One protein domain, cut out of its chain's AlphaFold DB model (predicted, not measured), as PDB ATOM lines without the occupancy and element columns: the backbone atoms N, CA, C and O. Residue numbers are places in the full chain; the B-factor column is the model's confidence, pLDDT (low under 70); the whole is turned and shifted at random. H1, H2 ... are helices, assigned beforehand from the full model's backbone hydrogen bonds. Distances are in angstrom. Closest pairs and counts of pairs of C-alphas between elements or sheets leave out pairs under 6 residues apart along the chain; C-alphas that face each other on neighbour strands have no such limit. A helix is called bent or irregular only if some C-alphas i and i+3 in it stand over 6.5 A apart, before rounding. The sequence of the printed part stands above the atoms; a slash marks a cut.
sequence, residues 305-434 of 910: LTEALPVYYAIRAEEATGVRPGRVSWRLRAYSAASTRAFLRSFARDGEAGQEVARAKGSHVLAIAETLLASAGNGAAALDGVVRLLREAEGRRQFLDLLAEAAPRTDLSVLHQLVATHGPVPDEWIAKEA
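Overview. This is residues 305 to 434 of the 910 residues of the protein "Cytochrome_C554 domain-containing protein" of Acidobacteria bacterium 13_1_40CM_2_68_5 (UniProt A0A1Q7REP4). One long helix, H3, runs through the middle, with H1 crossing it on one side, H2 folded back beside it and the short H6 packed on the side away from H1. At the far end of H3 the chain turns into H4, on which H5 packs, and the last short helix, H7, is near H3. The printed part has 130 residues with seven named helices, H1 to H7 in chain order, and no named strand; its class is all helix. It is compact, with a radius of gyration of the C-alphas of 14.6 A, and rounded, spanning 41 by 36 by 29 A.

Along the chain. H1, residues 305 to 320, begins at C-alpha 305 (101.268, 118.230, 162.958) and is 21.5 A long. It is neither bent nor irregular, but only just: C-alphas 307 and 310 are 6.2 A apart. H2, residues 328 to 345, is 26.1 A long. H3, residues 352 to 375, is the longest at 34.8 A, from C-alpha 352 (115.617, 114.220, 160.060) to C-alpha 375 (90.974, 125.429, 181.941). H4, residues 380 to 393, measures 20.1 A, and H5, residues 399 to 406, and H6, residues 413 to 420, each 10.6 A. H7, residues 427 to 430, measures 5.1 A.

Arrangement. H3 is the hub, touching H1, H2, H4 and H6. H1 touches it with residues 305 to 312 alone, at a steep tilt of 58 degrees; the closest C-alphas, of Ala 308 and Arg 359, are 4.4 A apart. H2 and H3 form a helical hairpin at a shallow tilt of 33 degrees, only just short of steep, with the C-alphas of Tyr 335 and Ala 360 closest at 5.3 A. H1 and H2 form another, closest at the C-alphas of Ile 315 and Val 328, 6.0 A. H6 runs opposite ways to H3 at 12 degrees, a shallow tilt, and touches it closest at the C-alphas of Val 365 and Leu 415, 6.5 A. H4 touches H3 with residues 380 to 383 alone, closest at the C-alphas of Glu 370 and Ala 380, 5.6 A. H5 touches H4, closest at the C-alphas of Val 386 and Leu 402, 6.0 A. H4 and H5 are apart from H1 and H2. In H2, H4, H5 and H6 every O i to N i+4 pair is within hydrogen-bond range, against 10 of 12 in H1 and 19 of 20 in H3; H7 is too short for such a pair.

Size, cuts and confidence. The two farthest C-alphas, of Ala 348 and Gly 377, are 44.3 A apart. The printed part has no cut, and no link is long. Residues 346 to 352, of which 352 belongs to H3, stand free. The mean pLDDT of the printed part is 70.8; 54 residues are under 70, among them 325 to 357 and 421 to 434.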
ATOM      1  N   LEU A 305     102.311 119.153 162.492       87.81
ATOM      2  CA  LEU A 305     101.268 118.230 162.958       87.81
ATOM      3  C   LEU A 305     101.371 116.833 162.338       87.81
ATOM      4  O   LEU A 305     100.949 115.866 162.970       87.81
ATOM      5  N   THR A 306     101.965 116.717 161.146       87.75
ATOM      6  CA  THR A 306     102.190 115.430 160.462       87.75
ATOM      7  C   THR A 306     102.995 114.465 161.330       87.75
ATOM      8  O   THR A 306     102.721 113.268 161.361       87.75
ATOM      9  N   GLU A 307     103.972 115.001 162.057       84.62
ATOM     10  CA  GLU A 307     104.846 114.233 162.936       84.62
ATOM     11  C   GLU A 307     104.344 114.235 164.390       84.62
ATOM     12  O   GLU A 307     104.509 113.245 165.103       84.62
ATOM     13  N   ALA A 308     103.682 115.310 164.830       86.06
ATOM     14  CA  ALA A 308     103.228 115.463 166.212       86.06
ATOM     15  C   ALA A 308     101.967 114.657 166.566       86.06
ATOM     16  O   ALA A 308     101.898 114.073 167.649       86.06
ATOM     17  N   LEU A 309     100.962 114.617 165.680       92.06
ATOM     18  CA  LEU A 309      99.695 113.932 165.960       92.06
ATOM     19  C   LEU A 309      99.868 112.422 166.196       92.06
ATOM     20  O   LEU A 309      99.292 111.939 167.174       92.06
ATOM     21  N   PRO A 310     100.659 111.670 165.397       91.56
ATOM     22  CA  PRO A 310     100.902 110.260 165.680       91.56
ATOM     23  C   PRO A 310     101.475 110.019 167.080       91.56
ATOM     24  O   PRO A 310     101.015 109.117 167.773       91.56
ATOM     25  N   VAL A 311     102.439 110.841 167.516       86.25
ATOM     26  CA  VAL A 311     103.055 110.745 168.852       86.25
ATOM     27  C   VAL A 311     102.024 111.036 169.936       86.25
ATOM     28  O   VAL A 311     101.811 110.218 170.829       86.25
ATOM     29  N   TYR A 312     101.346 112.182 169.841       87.06
ATOM     30  CA  TYR A 312     100.374 112.623 170.839       87.06
ATOM     31  C   TYR A 312      99.243 111.598 171.028       87.06
ATOM     32  O   TYR A 312      98.945 111.197 172.154       87.06
ATOM     33  N   TYR A 313      98.660 111.101 169.934       91.31
ATOM     34  CA  TYR A 313      97.584 110.113 170.016       91.31
ATOM     35  C   TYR A 313      98.065 108.721 170.434       91.31
ATOM     36  O   TYR A 313      97.317 108.030 171.124       91.31
ATOM     37  N   ALA A 314      99.292 108.316 170.097       89.75
ATOM     38  CA  ALA A 314      99.863 107.063 170.587       89.75
ATOM     39  C   ALA A 314     100.079 107.083 172.103       89.75
ATOM     40  O   ALA A 314      99.728 106.119 172.777       89.75
ATOM     41  N   ILE A 315     100.583 108.196 172.648       82.62
ATOM     42  CA  ILE A 315     100.742 108.382 174.098       82.62
ATOM     43  C   ILE A 315      99.374 108.317 174.795       82.62
ATOM     44  O   ILE A 315      99.222 107.618 175.796       82.62
ATOM     45  N   ARG A 316      98.347 108.987 174.254       85.62
ATOM     46  CA  ARG A 316      96.997 108.915 174.835       85.62
ATOM     47  C   ARG A 316      96.358 107.525 174.712       85.62
ATOM     48  O   ARG A 316      95.672 107.089 175.632       85.62
ATOM     49  N   ALA A 317      96.581 106.823 173.601       90.62
ATOM     50  CA  ALA A 317      96.105 105.454 173.425       90.62
ATOM     51  C   ALA A 317      96.808 104.481 174.385       90.62
ATOM     52  O   ALA A 317      96.178 103.565 174.910       90.62
ATOM     53  N   GLU A 318      98.096 104.689 174.664       85.56
ATOM     54  CA  GLU A 318      98.855 103.894 175.633       85.56
ATOM     55  C   GLU A 318      98.263 104.005 177.046       85.56
ATOM     56  O   GLU A 318      98.117 103.000 177.745       85.56
ATOM     57  N   GLU A 319      97.869 105.215 177.452       80.69
ATOM     58  CA  GLU A 319      97.170 105.431 178.720       80.69
ATOM     59  C   GLU A 319      95.792 104.761 178.720       80.69
ATOM     60  O   GLU A 319      95.466 104.021 179.650       80.69
ATOM     61  N   ALA A 320      95.001 104.970 177.664       86.75
ATOM     62  CA  ALA A 320      93.650 104.422 177.562       86.75
ATOM     63  C   ALA A 320      93.618 102.884 177.535       86.75
ATOM     64  O   ALA A 320      92.670 102.280 178.034       86.75
ATOM     65  N   THR A 321      94.656 102.254 176.983       88.19
ATOM     66  CA  THR A 321      94.830 100.788 176.934       88.19
ATOM     67  C   THR A 321      95.484 100.219 178.200       88.19
ATOM     68  O   THR A 321      95.650  99.004 178.328       88.19
ATOM     69  N   GLY A 322      95.879 101.077 179.149       81.19
ATOM     70  CA  GLY A 322      96.516 100.674 180.402       81.19
ATOM     71  C   GLY A 322      97.932 100.118 180.242       81.19
ATOM     72  O   GLY A 322      98.434  99.480 181.165       81.19
ATOM     73  N   VAL A 323      98.587 100.347 179.097       78.69
ATOM     74  CA  VAL A 323      99.989  99.953 178.875       78.69
ATOM     75  C   VAL A 323     100.919 100.762 179.789       78.69
ATOM     76  O   VAL A 323     101.840 100.194 180.375       78.69
ATOM     77  N   ARG A 324     100.639 102.061 179.978       75.12
ATOM     78  CA  ARG A 324     101.266 102.931 180.996       75.12
ATOM     79  C   ARG A 324     100.243 103.935 181.565       75.12
ATOM     80  O   ARG A 324     100.146 105.056 181.069       75.12
ATOM     81  N   PRO A 325      99.447 103.567 182.585       57.22
ATOM     82  CA  PRO A 325      98.377 104.430 183.089       57.22
ATOM     83  C   PRO A 325      98.896 105.668 183.852       57.22
ATOM     84  O   PRO A 325      99.840 105.566 184.639       57.22
ATOM     85  N   GLY A 326      98.235 106.821 183.668       53.59
ATOM     86  CA  GLY A 326      98.333 108.009 184.530       53.59
ATOM     87  C   GLY A 326      99.505 108.960 184.273       53.59
ATOM     88  O   GLY A 326      99.825 109.755 185.156       53.59
ATOM     89  N   ARG A 327     100.212 108.852 183.134       56.44
ATOM     90  CA  ARG A 327     101.531 109.502 182.947       56.44
ATOM     91  C   ARG A 327     101.807 110.062 181.542       56.44
ATOM     92  O   ARG A 327     102.965 110.242 181.165       56.44
ATOM     93  N   VAL A 328     100.753 110.412 180.797       51.31
ATOM     94  CA  VAL A 328     100.831 111.098 179.485       51.31
ATOM     95  C   VAL A 328     101.715 112.342 179.542       51.31
ATOM     96  O   VAL A 328     102.579 112.541 178.690       51.31
ATOM     97  N   SER A 329     101.560 113.133 180.602       49.12
ATOM     98  CA  SER A 329     102.322 114.358 180.825       49.12
ATOM     99  C   SER A 329     103.824 114.093 180.984       49.12
ATOM    100  O   SER A 329     104.624 114.833 180.430       49.12
ATOM    101  N   TRP A 330     104.244 113.003 181.637       48.00
ATOM    102  CA  TRP A 330     105.663 112.626 181.706       48.00
ATOM    103  C   TRP A 330     106.234 112.239 180.339       48.00
ATOM    104  O   TRP A 330     107.332 112.676 180.019       48.00
ATOM    105  N   ARG A 331     105.526 111.446 179.521       52.22
ATOM    106  CA  ARG A 331     106.083 110.963 178.241       52.22
ATOM    107  C   ARG A 331     106.302 112.083 177.252       52.22
ATOM    108  O   ARG A 331     107.332 112.114 176.585       52.22
ATOM    109  N   LEU A 332     105.340 112.995 177.199       54.34
ATOM    110  CA  LEU A 332     105.490 114.240 176.474       54.34
ATOM    111  C   LEU A 332     106.748 114.942 177.011       54.34
ATOM    112  O   LEU A 332     107.719 115.042 176.272       54.34
ATOM    113  N   ARG A 333     106.841 115.209 178.320       49.97
ATOM    114  CA  ARG A 333     107.993 115.878 178.967       49.97
ATOM    115  C   ARG A 333     109.368 115.200 178.791       49.97
ATOM    116  O   ARG A 333     110.373 115.884 178.636       49.97
ATOM    117  N   ALA A 334     109.457 113.872 178.767       47.62
ATOM    118  CA  ALA A 334     110.712 113.149 178.531       47.62
ATOM    119  C   ALA A 334     111.186 113.292 177.074       47.62
ATOM    120  O   ALA A 334     112.385 113.432 176.814       47.62
ATOM    121  N   TYR A 335     110.243 113.324 176.124       48.25
ATOM    122  CA  TYR A 335     110.535 113.579 174.716       48.25
ATOM    123  C   TYR A 335     111.114 114.990 174.496       48.25
ATOM    124  O   TYR A 335     112.021 115.123 173.675       48.25
ATOM    125  N   SER A 336     110.692 116.027 175.244       45.72
ATOM    126  CA  SER A 336     111.299 117.372 175.124       45.72
ATOM    127  C   SER A 336     112.733 117.404 175.644       45.72
ATOM    128  O   SER A 336     113.610 117.864 174.918       45.72
ATOM    129  N   ALA A 337     113.013 116.842 176.824       42.81
ATOM    130  CA  ALA A 337     114.367 116.809 177.392       42.81
ATOM    131  C   ALA A 337     115.370 116.035 176.509       42.81
ATOM    132  O   ALA A 337     116.508 116.479 176.311       42.81
ATOM    133  N   ALA A 338     114.944 114.903 175.935       42.41
ATOM    134  CA  ALA A 338     115.746 114.144 174.976       42.41
ATOM    135  C   ALA A 338     115.987 114.941 173.682       42.41
ATOM    136  O   ALA A 338     117.115 114.989 173.191       42.41
ATOM    137  N   SER A 339     114.960 115.629 173.171       44.59
ATOM    138  CA  SER A 339     115.070 116.432 171.951       44.59
ATOM    139  C   SER A 339     115.877 117.722 172.123       44.59
ATOM    140  O   SER A 339     116.528 118.119 171.169       44.59
ATOM    141  N   THR A 340     115.970 118.321 173.316       42.22
ATOM    142  CA  THR A 340     116.921 119.417 173.584       42.22
ATOM    143  C   THR A 340     118.366 118.921 173.499       42.22
ATOM    144  O   THR A 340     119.204 119.568 172.875       42.22
ATOM    145  N   ARG A 341     118.673 117.729 174.039       41.56
ATOM    146  CA  ARG A 341     120.010 117.121 173.885       41.56
ATOM    147  C   ARG A 341     120.289 116.698 172.441       41.56
ATOM    148  O   ARG A 341     121.408 116.894 171.978       41.56
ATOM    149  N   ALA A 342     119.302 116.153 171.730       38.06
ATOM    150  CA  ALA A 342     119.432 115.797 170.315       38.06
ATOM    151  C   ALA A 342     119.596 117.042 169.427       38.06
ATOM    152  O   ALA A 342     120.456 117.056 168.555       38.06
ATOM    153  N   PHE A 343     118.858 118.120 169.705       39.91
ATOM    154  CA  PHE A 343     118.959 119.425 169.046       39.91
ATOM    155  C   PHE A 343     120.341 120.059 169.245       39.91
ATOM    156  O   PHE A 343     120.935 120.544 168.286       39.91
ATOM    157  N   LEU A 344     120.896 119.984 170.461       38.47
ATOM    158  CA  LEU A 344     122.251 120.462 170.758       38.47
ATOM    159  C   LEU A 344     123.347 119.588 170.122       38.47
ATOM    160  O   LEU A 344     124.391 120.109 169.740       38.47
ATOM    161  N   ARG A 345     123.116 118.275 169.962       37.88
ATOM    162  CA  ARG A 345     124.050 117.365 169.267       37.88
ATOM    163  C   ARG A 345     123.970 117.462 167.739       37.88
ATOM    164  O   ARG A 345     124.968 117.218 167.070       37.88
ATOM    165  N   SER A 346     122.817 117.834 167.184       39.62
ATOM    166  CA  SER A 346     122.523 117.725 165.743       39.62
ATOM    167  C   SER A 346     122.681 119.030 164.965       39.62
ATOM    168  O   SER A 346     122.136 119.165 163.870       39.62
ATOM    169  N   PHE A 347     123.474 119.984 165.460       36.56
ATOM    170  CA  PHE A 347     123.756 121.246 164.761       36.56
ATOM    171  C   PHE A 347     124.658 121.095 163.517       36.56
ATOM    172  O   PHE A 347     125.485 121.960 163.228       36.56
ATOM    173  N   ALA A 348     124.517 120.005 162.754       36.03
ATOM    174  CA  ALA A 348     125.358 119.775 161.589       36.03
ATOM    175  C   ALA A 348     124.683 119.188 160.341       36.03
ATOM    176  O   ALA A 348     125.130 119.570 159.260       36.03
ATOM    177  N   ARG A 349     123.693 118.276 160.383       36.47
ATOM    178  CA  ARG A 349     123.284 117.565 159.146       36.47
ATOM    179  C   ARG A 349     121.819 117.094 159.133       36.47
ATOM    180  O   ARG A 349     121.401 116.348 160.001       36.47
ATOM    181  N   ASP A 350     121.115 117.485 158.068       41.75
ATOM    182  CA  ASP A 350     119.938 116.832 157.467       41.75
ATOM    183  C   ASP A 350     118.540 116.968 158.121       41.75
ATOM    184  O   ASP A 350     118.356 117.158 159.319       41.75
ATOM    185  N   GLY A 351     117.508 116.899 157.265       47.38
ATOM    186  CA  GLY A 351     116.096 117.166 157.586       47.38
ATOM    187  C   GLY A 351     115.420 116.205 158.576       47.38
ATOM    188  O   GLY A 351     114.290 116.474 158.982       47.38
ATOM    189  N   GLU A 352     116.090 115.126 158.998       44.50
ATOM    190  CA  GLU A 352     115.617 114.220 160.060       44.50
ATOM    191  C   GLU A 352     115.551 114.922 161.424       44.50
ATOM    192  O   GLU A 352     114.570 114.746 162.150       44.50
ATOM    193  N   ALA A 353     116.488 115.834 161.717       50.06
ATOM    194  CA  ALA A 353     116.448 116.652 162.934       50.06
ATOM    195  C   ALA A 353     115.161 117.499 163.020       50.06
ATOM    196  O   ALA A 353     114.608 117.702 164.099       50.06
ATOM    197  N   GLY A 354     114.625 117.948 161.878       60.16
ATOM    198  CA  GLY A 354     113.354 118.675 161.820       60.16
ATOM    199  C   GLY A 354     112.138 117.803 162.155       60.16
ATOM    200  O   GLY A 354     111.207 118.281 162.804       60.16
ATOM    201  N   GLN A 355     112.150 116.524 161.763       66.12
ATOM    202  CA  GLN A 355     111.075 115.580 162.090       66.12
ATOM    203  C   GLN A 355     111.083 115.224 163.574       66.12
ATOM    204  O   GLN A 355     110.029 115.241 164.203       66.12
ATOM    205  N   GLU A 356     112.249 114.947 164.155       63.53
ATOM    206  CA  GLU A 356     112.356 114.643 165.586       63.53
ATOM    207  C   GLU A 356     111.936 115.826 166.459       63.53
ATOM    208  O   GLU A 356     111.177 115.653 167.415       63.53
ATOM    209  N   VAL A 357     112.342 117.044 166.082       64.25
ATOM    210  CA  VAL A 357     111.877 118.269 166.742       64.25
ATOM    211  C   VAL A 357     110.362 118.416 166.600       64.25
ATOM    212  O   VAL A 357     109.696 118.706 167.589       64.25
ATOM    213  N   ALA A 358     109.787 118.174 165.418       71.00
ATOM    214  CA  ALA A 358     108.338 118.239 165.226       71.00
ATOM    215  C   ALA A 358     107.583 117.188 166.061       71.00
ATOM    216  O   ALA A 358     106.567 117.523 166.671       71.00
ATOM    217  N   ARG A 359     108.095 115.952 166.154       73.50
ATOM    218  CA  ARG A 359     107.550 114.889 167.019       73.50
ATOM    219  C   ARG A 359     107.548 115.313 168.479       73.50
ATOM    220  O   ARG A 359     106.506 115.247 169.120       73.50
ATOM    221  N   ALA A 360     108.696 115.761 168.982       67.44
ATOM    222  CA  ALA A 360     108.881 116.063 170.394       67.44
ATOM    223  C   ALA A 360     108.227 117.388 170.807       67.44
ATOM    224  O   ALA A 360     107.410 117.421 171.724       67.44
ATOM    225  N   LYS A 361     108.541 118.497 170.129       74.31
ATOM    226  CA  LYS A 361     107.975 119.818 170.439       74.31
ATOM    227  C   LYS A 361     106.490 119.882 170.100       74.31
ATOM    228  O   LYS A 361     105.701 120.388 170.892       74.31
ATOM    229  N   GLY A 362     106.096 119.363 168.941       78.12
ATOM    230  CA  GLY A 362     104.712 119.442 168.485       78.12
ATOM    231  C   GLY A 362     103.743 118.684 169.390       78.12
ATOM    232  O   GLY A 362     102.661 119.188 169.685       78.12
ATOM    233  N   SER A 363     104.127 117.513 169.909       77.62
ATOM    234  CA  SER A 363     103.268 116.779 170.843       77.62
ATOM    235  C   SER A 363     103.032 117.547 172.153       77.62
ATOM    236  O   SER A 363     101.945 117.443 172.716       77.62
ATOM    237  N   HIS A 364     103.988 118.370 172.609       73.69
ATOM    238  CA  HIS A 364     103.776 119.275 173.751       73.69
ATOM    239  C   HIS A 364     102.826 120.408 173.416       73.69
ATOM    240  O   HIS A 364     101.934 120.702 174.197       73.69
ATOM    241  N   VAL A 365     102.971 121.029 172.242       78.69
ATOM    242  CA  VAL A 365     102.046 122.088 171.810       78.69
ATOM    243  C   VAL A 365     100.597 121.582 171.861       78.69
ATOM    244  O   VAL A 365      99.715 122.296 172.336       78.69
ATOM    245  N   LEU A 366     100.355 120.330 171.454       84.25
ATOM    246  CA  LEU A 366      99.046 119.678 171.568       84.25
ATOM    247  C   LEU A 366      98.608 119.461 173.028       84.25
ATOM    248  O   LEU A 366      97.455 119.721 173.365       84.25
ATOM    249  N   ALA A 367      99.515 119.053 173.913       77.06
ATOM    250  CA  ALA A 367      99.231 118.864 175.337       77.06
ATOM    251  C   ALA A 367      98.937 120.178 176.089       77.06
ATOM    252  O   ALA A 367      98.030 120.244 176.924       77.06
ATOM    253  N   ILE A 368      99.656 121.256 175.757       76.06
ATOM    254  CA  ILE A 368      99.385 122.610 176.259       76.06
ATOM    255  C   ILE A 368      98.019 123.064 175.762       76.06
ATOM    256  O   ILE A 368      97.225 123.575 176.549       76.06
ATOM    257  N   ALA A 369      97.716 122.852 174.478       81.31
ATOM    258  CA  ALA A 369      96.410 123.182 173.919       81.31
ATOM    259  C   ALA A 369      95.279 122.452 174.661       81.31
ATOM    260  O   ALA A 369      94.293 123.087 175.030       81.31
ATOM    261  N   GLU A 370      95.436 121.157 174.949       82.12
ATOM    262  CA  GLU A 370      94.488 120.384 175.764       82.12
ATOM    263  C   GLU A 370      94.304 120.988 177.165       82.12
ATOM    264  O   GLU A 370      93.173 121.165 177.620       82.12
ATOM    265  N   THR A 371      95.400 121.353 177.832       74.88
ATOM    266  CA  THR A 371      95.373 121.945 179.180       74.88
ATOM    267  C   THR A 371      94.672 123.307 179.189       74.88
ATOM    268  O   THR A 371      93.827 123.577 180.045       74.88
ATOM    269  N   LEU A 372      94.976 124.161 178.207       75.12
ATOM    270  CA  LEU A 372      94.346 125.471 178.043       75.12
ATOM    271  C   LEU A 372      92.847 125.338 177.762       75.12
ATOM    272  O   LEU A 372      92.042 126.040 178.380       75.12
ATOM    273  N   LEU A 373      92.457 124.401 176.897       77.81
ATOM    274  CA  LEU A 373      91.053 124.084 176.649       77.81
ATOM    275  C   LEU A 373      90.355 123.625 177.936       77.81
ATOM    276  O   LEU A 373      89.290 124.151 178.275       77.81
ATOM    277  N   ALA A 374      90.974 122.711 178.690       73.88
ATOM    278  CA  ALA A 374      90.409 122.187 179.931       73.88
ATOM    279  C   ALA A 374      90.172 123.301 180.961       73.88
ATOM    280  O   ALA A 374      89.118 123.339 181.599       73.88
ATOM    281  N   SER A 375      91.105 124.255 181.065       68.00
ATOM    282  CA  SER A 375      90.974 125.429 181.941       68.00
ATOM    283  C   SER A 375      89.804 126.350 181.560       68.00
ATOM    284  O   SER A 375      89.230 127.014 182.422       68.00
ATOM    285  N   ALA A 376      89.387 126.334 180.290       68.19
ATOM    286  CA  ALA A 376      88.233 127.072 179.779       68.19
ATOM    287  C   ALA A 376      86.898 126.312 179.921       68.19
ATOM    288  O   ALA A 376      85.874 126.763 179.404       68.19
ATOM    289  N   GLY A 377      86.890 125.164 180.613       68.94
ATOM    290  CA  GLY A 377      85.713 124.306 180.792       68.94
ATOM    291  C   GLY A 377      85.489 123.293 179.664       68.94
ATOM    292  O   GLY A 377      84.486 122.582 179.676       68.94
ATOM    293  N   ASN A 378      86.424 123.196 178.714       63.75
ATOM    294  CA  ASN A 378      86.348 122.345 177.531       63.75
ATOM    295  C   ASN A 378      87.460 121.280 177.598       63.75
ATOM    296  O   ASN A 378      88.595 121.557 177.258       63.75
ATOM    297  N   GLY A 379      87.191 120.060 178.074       65.06
ATOM    298  CA  GLY A 379      88.241 119.031 178.238       65.06
ATOM    299  C   GLY A 379      88.850 118.495 176.925       65.06
ATOM    300  O   GLY A 379      88.591 119.010 175.842       65.06
ATOM    301  N   ALA A 380      89.594 117.384 177.005       65.56
ATOM    302  CA  ALA A 380      90.276 116.718 175.878       65.56
ATOM    303  C   ALA A 380      89.420 116.497 174.613       65.56
ATOM    304  O   ALA A 380      89.912 116.577 173.490       65.56
ATOM    305  N   ALA A 381      88.115 116.278 174.790       79.81
ATOM    306  CA  ALA A 381      87.161 116.124 173.693       79.81
ATOM    307  C   ALA A 381      87.070 117.368 172.782       79.81
ATOM    308  O   ALA A 381      86.722 117.249 171.608       79.81
ATOM    309  N   ALA A 382      87.391 118.558 173.299       83.38
ATOM    310  CA  ALA A 382      87.431 119.785 172.513       83.38
ATOM    311  C   ALA A 382      88.635 119.817 171.565       83.38
ATOM    312  O   ALA A 382      88.472 120.195 170.405       83.38
ATOM    313  N   LEU A 383      89.810 119.356 172.013       89.81
ATOM    314  CA  LEU A 383      90.981 119.234 171.143       89.81
ATOM    315  C   LEU A 383      90.746 118.173 170.064       89.81
ATOM    316  O   LEU A 383      91.005 118.432 168.893       89.81
ATOM    317  N   ASP A 384      90.164 117.027 170.436       91.62
ATOM    318  CA  ASP A 384      89.753 115.998 169.474       91.62
ATOM    319  C   ASP A 384      88.775 116.586 168.430       91.62
ATOM    320  O   ASP A 384      88.894 116.338 167.230       91.62
ATOM    321  N   GLY A 385      87.851 117.458 168.855       91.38
ATOM    322  CA  GLY A 385      86.976 118.222 167.962       91.38
ATOM    323  C   GLY A 385      87.723 119.140 166.986       91.38
ATOM    324  O   GLY A 385      87.418 119.128 165.793       91.38
ATOM    325  N   VAL A 386      88.718 119.891 167.466       92.75
ATOM    326  CA  VAL A 386      89.584 120.748 166.633       92.75
ATOM    327  C   VAL A 386      90.360 119.919 165.608       92.75
ATOM    328  O   VAL A 386      90.411 120.286 164.434       92.75
ATOM    329  N   VAL A 387      90.915 118.773 166.011       94.00
ATOM    330  CA  VAL A 387      91.650 117.868 165.112       94.00
ATOM    331  C   VAL A 387      90.734 117.302 164.022       94.00
ATOM    332  O   VAL A 387      91.124 117.256 162.856       94.00
ATOM    333  N   ARG A 388      89.484 116.941 164.337       92.50
ATOM    334  CA  ARG A 388      88.519 116.525 163.302       92.50
ATOM    335  C   ARG A 388      88.199 117.651 162.320       92.50
ATOM    336  O   ARG A 388      88.184 117.410 161.116       92.50
ATOM    337  N   LEU A 389      88.003 118.879 162.804       93.00
ATOM    338  CA  LEU A 389      87.785 120.038 161.929       93.00
ATOM    339  C   LEU A 389      88.999 120.320 161.035       93.00
ATOM    340  O   LEU A 389      88.829 120.676 159.871       93.00
ATOM    341  N   LEU A 390      90.222 120.116 161.538       92.81
ATOM    342  CA  LEU A 390      91.438 120.176 160.720       92.81
ATOM    343  C   LEU A 390      91.417 119.143 159.589       92.81
ATOM    344  O   LEU A 390      91.741 119.485 158.450       92.81
ATOM    345  N   ARG A 391      91.008 117.902 159.888       90.88
ATOM    346  CA  ARG A 391      90.856 116.837 158.884       90.88
ATOM    347  C   ARG A 391      89.887 117.265 157.780       90.88
ATOM    348  O   ARG A 391      90.215 117.163 156.602       90.88
ATOM    349  N   GLU A 392      88.725 117.789 158.163       91.69
ATOM    350  CA  GLU A 392      87.666 118.254 157.250       91.69
ATOM    351  C   GLU A 392      88.070 119.497 156.436       91.69
ATOM    352  O   GLU A 392      87.618 119.693 155.303       91.69
ATOM    353  N   ALA A 393      88.932 120.349 156.996       92.31
ATOM    354  CA  ALA A 393      89.392 121.566 156.341       92.31
ATOM    355  C   ALA A 393      90.367 121.309 155.181       92.31
ATOM    356  O   ALA A 393      90.531 122.195 154.340       92.31
ATOM    357  N   GLU A 394      91.013 120.137 155.122       91.06
ATOM    358  CA  GLU A 394      91.965 119.740 154.074       91.06
ATOM    359  C   GLU A 394      93.029 120.815 153.758       91.06
ATOM    360  O   GLU A 394      93.309 121.130 152.599       91.06
ATOM    361  N   GLY A 395      93.602 121.419 154.800       90.25
ATOM    362  CA  GLY A 395      94.665 122.423 154.693       90.25
ATOM    363  C   GLY A 395      94.186 123.845 154.391       90.25
ATOM    364  O   GLY A 395      95.008 124.748 154.260       90.25
ATOM    365  N   ARG A 396      92.867 124.074 154.311       94.38
ATOM    366  CA  ARG A 396      92.274 125.411 154.095       94.38
ATOM    367  C   ARG A 396      92.200 126.255 155.368       94.38
ATOM    368  O   ARG A 396      91.892 127.440 155.293       94.38
ATOM    369  N   ARG A 397      92.432 125.644 156.529       94.62
ATOM    370  CA  ARG A 397      92.356 126.280 157.844       94.62
ATOM    371  C   ARG A 397      93.566 125.921 158.687       94.62
ATOM    372  O   ARG A 397      94.107 124.829 158.523       94.62
ATOM    373  N   GLN A 398      93.948 126.838 159.574       91.12
ATOM    374  CA  GLN A 398      95.054 126.635 160.501       91.12
ATOM    375  C   GLN A 398      94.563 126.116 161.856       91.12
ATOM    376  O   GLN A 398      93.435 126.393 162.276       91.12
ATOM    377  N   PHE A 399      95.426 125.376 162.547       92.06
ATOM    378  CA  PHE A 399      95.162 124.772 163.848       92.06
ATOM    379  C   PHE A 399      94.851 125.815 164.916       92.06
ATOM    380  O   PHE A 399      93.835 125.702 165.598       92.06
ATOM    381  N   LEU A 400      95.690 126.848 165.038       89.75
ATOM    382  CA  LEU A 400      95.518 127.877 166.065       89.75
ATOM    383  C   LEU A 400      94.235 128.698 165.855       89.75
ATOM    384  O   LEU A 400      93.590 129.055 166.836       89.75
ATOM    385  N   ASP A 401      93.804 128.904 164.606       91.94
ATOM    386  CA  ASP A 401      92.528 129.570 164.302       91.94
ATOM    387  C   ASP A 401      91.331 128.726 164.760       91.94
ATOM    388  O   ASP A 401      90.398 129.227 165.388       91.94
ATOM    389  N   LEU A 402      91.352 127.423 164.459       92.56
ATOM    390  CA  LEU A 402      90.316 126.483 164.905       92.56
ATOM    391  C   LEU A 402      90.283 126.364 166.433       92.56
ATOM    392  O   LEU A 402      89.212 126.264 167.031       92.56
ATOM    393  N   LEU A 403      91.453 126.400 167.068       89.94
ATOM    394  CA  LEU A 403      91.575 126.372 168.517       89.94
ATOM    395  C   LEU A 403      91.018 127.652 169.161       89.94
ATOM    396  O   LEU A 403      90.307 127.567 170.163       89.94
ATOM    397  N   ALA A 404      91.275 128.820 168.565       90.31
ATOM    398  CA  ALA A 404      90.711 130.099 169.000       90.31
ATOM    399  C   ALA A 404      89.180 130.117 168.899       90.31
ATOM    400  O   ALA A 404      88.506 130.618 169.797       90.31
ATOM    401  N   GLU A 405      88.609 129.522 167.849       90.12
ATOM    402  CA  GLU A 405      87.155 129.362 167.719       90.12
ATOM    403  C   GLU A 405      86.564 128.432 168.784       90.12
ATOM    404  O   GLU A 405      85.494 128.717 169.325       90.12
ATOM    405  N   ALA A 406      87.261 127.340 169.112       84.88
ATOM    406  CA  ALA A 406      86.841 126.412 170.160       84.88
ATOM    407  C   ALA A 406      86.958 127.014 171.574       84.88
ATOM    408  O   ALA A 406      86.276 126.564 172.500       84.88
ATOM    409  N   ALA A 407      87.807 128.031 171.752       83.75
ATOM    410  CA  ALA A 407      88.105 128.635 173.047       83.75
ATOM    411  C   ALA A 407      88.310 130.163 172.960       83.75
ATOM    412  O   ALA A 407      89.385 130.672 173.280       83.75
ATOM    413  N   PRO A 408      87.270 130.937 172.600       83.50
ATOM    414  CA  PRO A 408      87.406 132.351 172.222       83.50
ATOM    415  C   PRO A 408      87.787 133.293 173.372       83.50
ATOM    416  O   PRO A 408      88.030 134.475 173.150       83.50
ATOM    417  N   ARG A 409      87.789 132.801 174.618       82.56
ATOM    418  CA  ARG A 409      88.153 133.566 175.823       82.56
ATOM    419  C   ARG A 409      89.495 133.141 176.420       82.56
ATOM    420  O   ARG A 409      89.883 133.679 177.453       82.56
ATOM    421  N   THR A 410      90.168 132.176 175.804       81.94
ATOM    422  CA  THR A 410      91.435 131.627 176.280       81.94
ATOM    423  C   THR A 410      92.589 132.384 175.636       81.94
ATOM    424  O   THR A 410      92.578 132.623 174.432       81.94
ATOM    425  N   ASP A 411      93.594 132.759 176.424       82.88
ATOM    426  CA  ASP A 411      94.820 133.348 175.890       82.88
ATOM    427  C   ASP A 411      95.671 132.263 175.212       82.88
ATOM    428  O   ASP A 411      96.197 131.364 175.869       82.88
ATOM    429  N   LEU A 412      95.784 132.341 173.883       83.00
ATOM    430  CA  LEU A 412      96.560 131.407 173.060       83.00
ATOM    431  C   LEU A 412      97.935 131.960 172.654       83.00
ATOM    432  O   LEU A 412      98.637 131.318 171.870       83.00
ATOM    433  N   SER A 413      98.338 133.132 173.161       81.25
ATOM    434  CA  SER A 413      99.599 133.801 172.793       81.25
ATOM    435  C   SER A 413     100.823 132.892 172.935       81.25
ATOM    436  O   SER A 413     101.705 132.894 172.075       81.25
ATOM    437  N   VAL A 414     100.828 132.031 173.954       73.75
ATOM    438  CA  VAL A 414     101.850 130.998 174.138       73.75
ATOM    439  C   VAL A 414     101.946 130.035 172.969       73.75
ATOM    440  O   VAL A 414     103.045 129.769 172.493       73.75
ATOM    441  N   LEU A 415     100.826 129.491 172.494       78.75
ATOM    442  CA  LEU A 415     100.847 128.498 171.426       78.75
ATOM    443  C   LEU A 415     101.362 129.137 170.136       78.75
ATOM    444  O   LEU A 415     102.165 128.527 169.435       78.75
ATOM    445  N   HIS A 416     100.990 130.396 169.878       80.44
ATOM    446  CA  HIS A 416     101.561 131.180 168.783       80.44
ATOM    447  C   HIS A 416     103.083 131.334 168.916       80.44
ATOM    448  O   HIS A 416     103.803 131.116 167.943       80.44
ATOM    449  N   GLN A 417     103.592 131.658 170.108       74.56
ATOM    450  CA  GLN A 417     105.032 131.774 170.355       74.56
ATOM    451  C   GLN A 417     105.754 130.427 170.197       74.56
ATOM    452  O   GLN A 417     106.820 130.358 169.582       74.56
ATOM    453  N   LEU A 418     105.181 129.342 170.717       72.44
ATOM    454  CA  LEU A 418     105.764 128.006 170.631       72.44
ATOM    455  C   LEU A 418     105.840 127.518 169.188       72.44
ATOM    456  O   LEU A 418     106.891 127.036 168.781       72.44
ATOM    457  N   VAL A 419     104.779 127.684 168.398       76.62
ATOM    458  CA  VAL A 419     104.773 127.283 166.982       76.62
ATOM    459  C   VAL A 419     105.713 128.159 166.141       76.62
ATOM    460  O   VAL A 419     106.364 127.652 165.233       76.62
ATOM    461  N   ALA A 420     105.840 129.455 166.452       70.81
ATOM    462  CA  ALA A 420     106.683 130.381 165.686       70.81
ATOM    463  C   ALA A 420     108.191 130.277 165.994       70.81
ATOM    464  O   ALA A 420     109.027 130.693 165.188       70.81
ATOM    465  N   THR A 421     108.563 129.763 167.166       65.19
ATOM    466  CA  THR A 421     109.966 129.666 167.594       65.19
ATOM    467  C   THR A 421     110.617 128.376 167.097       65.19
ATOM    468  O   THR A 421     110.029 127.303 167.154       65.19
ATOM    469  N   HIS A 422     111.879 128.451 166.669       58.72
ATOM    470  CA  HIS A 422     112.664 127.271 166.270       58.72
ATOM    471  C   HIS A 422     113.433 126.635 167.451       58.72
ATOM    472  O   HIS A 422     114.194 125.696 167.251       58.72
ATOM    473  N   GLY A 423     113.248 127.152 168.675       55.47
ATOM    474  CA  GLY A 423     113.896 126.674 169.904       55.47
ATOM    475  C   GLY A 423     113.030 125.716 170.740       55.47
ATOM    476  O   GLY A 423     111.876 125.462 170.368       55.47
ATOM    477  N   PRO A 424     113.559 125.192 171.864       55.47
ATOM    478  CA  PRO A 424     112.817 124.320 172.776       55.47
ATOM    479  C   PRO A 424     111.588 125.026 173.373       55.47
ATOM    480  O   PRO A 424     111.466 126.252 173.327       55.47
ATOM    481  N   VAL A 425     110.657 124.241 173.922       56.97
ATOM    482  CA  VAL A 425     109.554 124.778 174.737       56.97
ATOM    483  C   VAL A 425     110.170 125.417 175.992       56.97
ATOM    484  O   VAL A 425     110.950 124.734 176.647       56.97
ATOM    485  N   PRO A 426     109.870 126.685 176.337       59.03
ATOM    486  CA  PRO A 426     110.412 127.311 177.542       59.03
ATOM    487  C   PRO A 426     109.966 126.586 178.820       59.03
ATOM    488  O   PRO A 426     108.786 126.261 178.964       59.03
ATOM    489  N   ASP A 427     110.884 126.406 179.768       53.56
ATOM    490  CA  ASP A 427     110.672 125.652 181.017       53.56
ATOM    491  C   ASP A 427     109.487 126.173 181.847       53.56
ATOM    492  O   ASP A 427     108.725 125.405 182.438       53.56
ATOM    493  N   GLU A 428     109.275 127.491 181.831       52.47
ATOM    494  CA  GLU A 428     108.142 128.174 182.468       52.47
ATOM    495  C   GLU A 428     106.766 127.709 181.955       52.47
ATOM    496  O   GLU A 428     105.766 127.821 182.666       52.47
ATOM    497  N   TRP A 429     106.699 127.188 180.727       53.09
ATOM    498  CA  TRP A 429     105.470 126.696 180.107       53.09
ATOM    499  C   TRP A 429     105.265 125.209 180.319       53.09
ATOM    500  O   TRP A 429     104.142 124.807 180.622       53.09
ATOM    501  N   ILE A 430     106.344 124.427 180.292       53.84
ATOM    502  CA  ILE A 430     106.316 123.036 180.761       53.84
ATOM    503  C   ILE A 430     105.789 123.003 182.215       53.84
ATOM    504  O   ILE A 430     104.961 122.163 182.568       53.84
ATOM    505  N   ALA A 431     106.133 124.018 183.023       49.25
ATOM    506  CA  ALA A 431     105.631 124.181 184.389       49.25
ATOM    507  C   ALA A 431     104.139 124.491 184.517       49.25
ATOM    508  O   ALA A 431     103.521 124.119 185.516       49.25
ATOM    509  N   LYS A 432     103.546 125.143 183.515       49.34
ATOM    510  CA  LYS A 432     102.112 125.466 183.480       49.34
ATOM    511  C   LYS A 432     101.251 124.321 182.934       49.34
ATOM    512  O   LYS A 432     100.054 124.313 183.200       49.34
ATOM    513  N   GLU A 433     101.838 123.346 182.231       47.94
ATOM    514  CA  GLU A 433     101.168 122.080 181.870       47.94
ATOM    515  C   GLU A 433     100.844 121.213 183.094       47.94
ATOM    516  O   GLU A 433     100.025 120.293 183.022       47.94
ATOM    517  N   ALA A 434     101.488 121.467 184.237       50.41
ATOM    518  CA  ALA A 434     101.146 120.787 185.469       50.41
ATOM    519  C   ALA A 434      99.718 121.176 185.876       50.41
ATOM    520  O   ALA A 434      99.458 122.264 186.381       50.41
TER     521      ALA A 434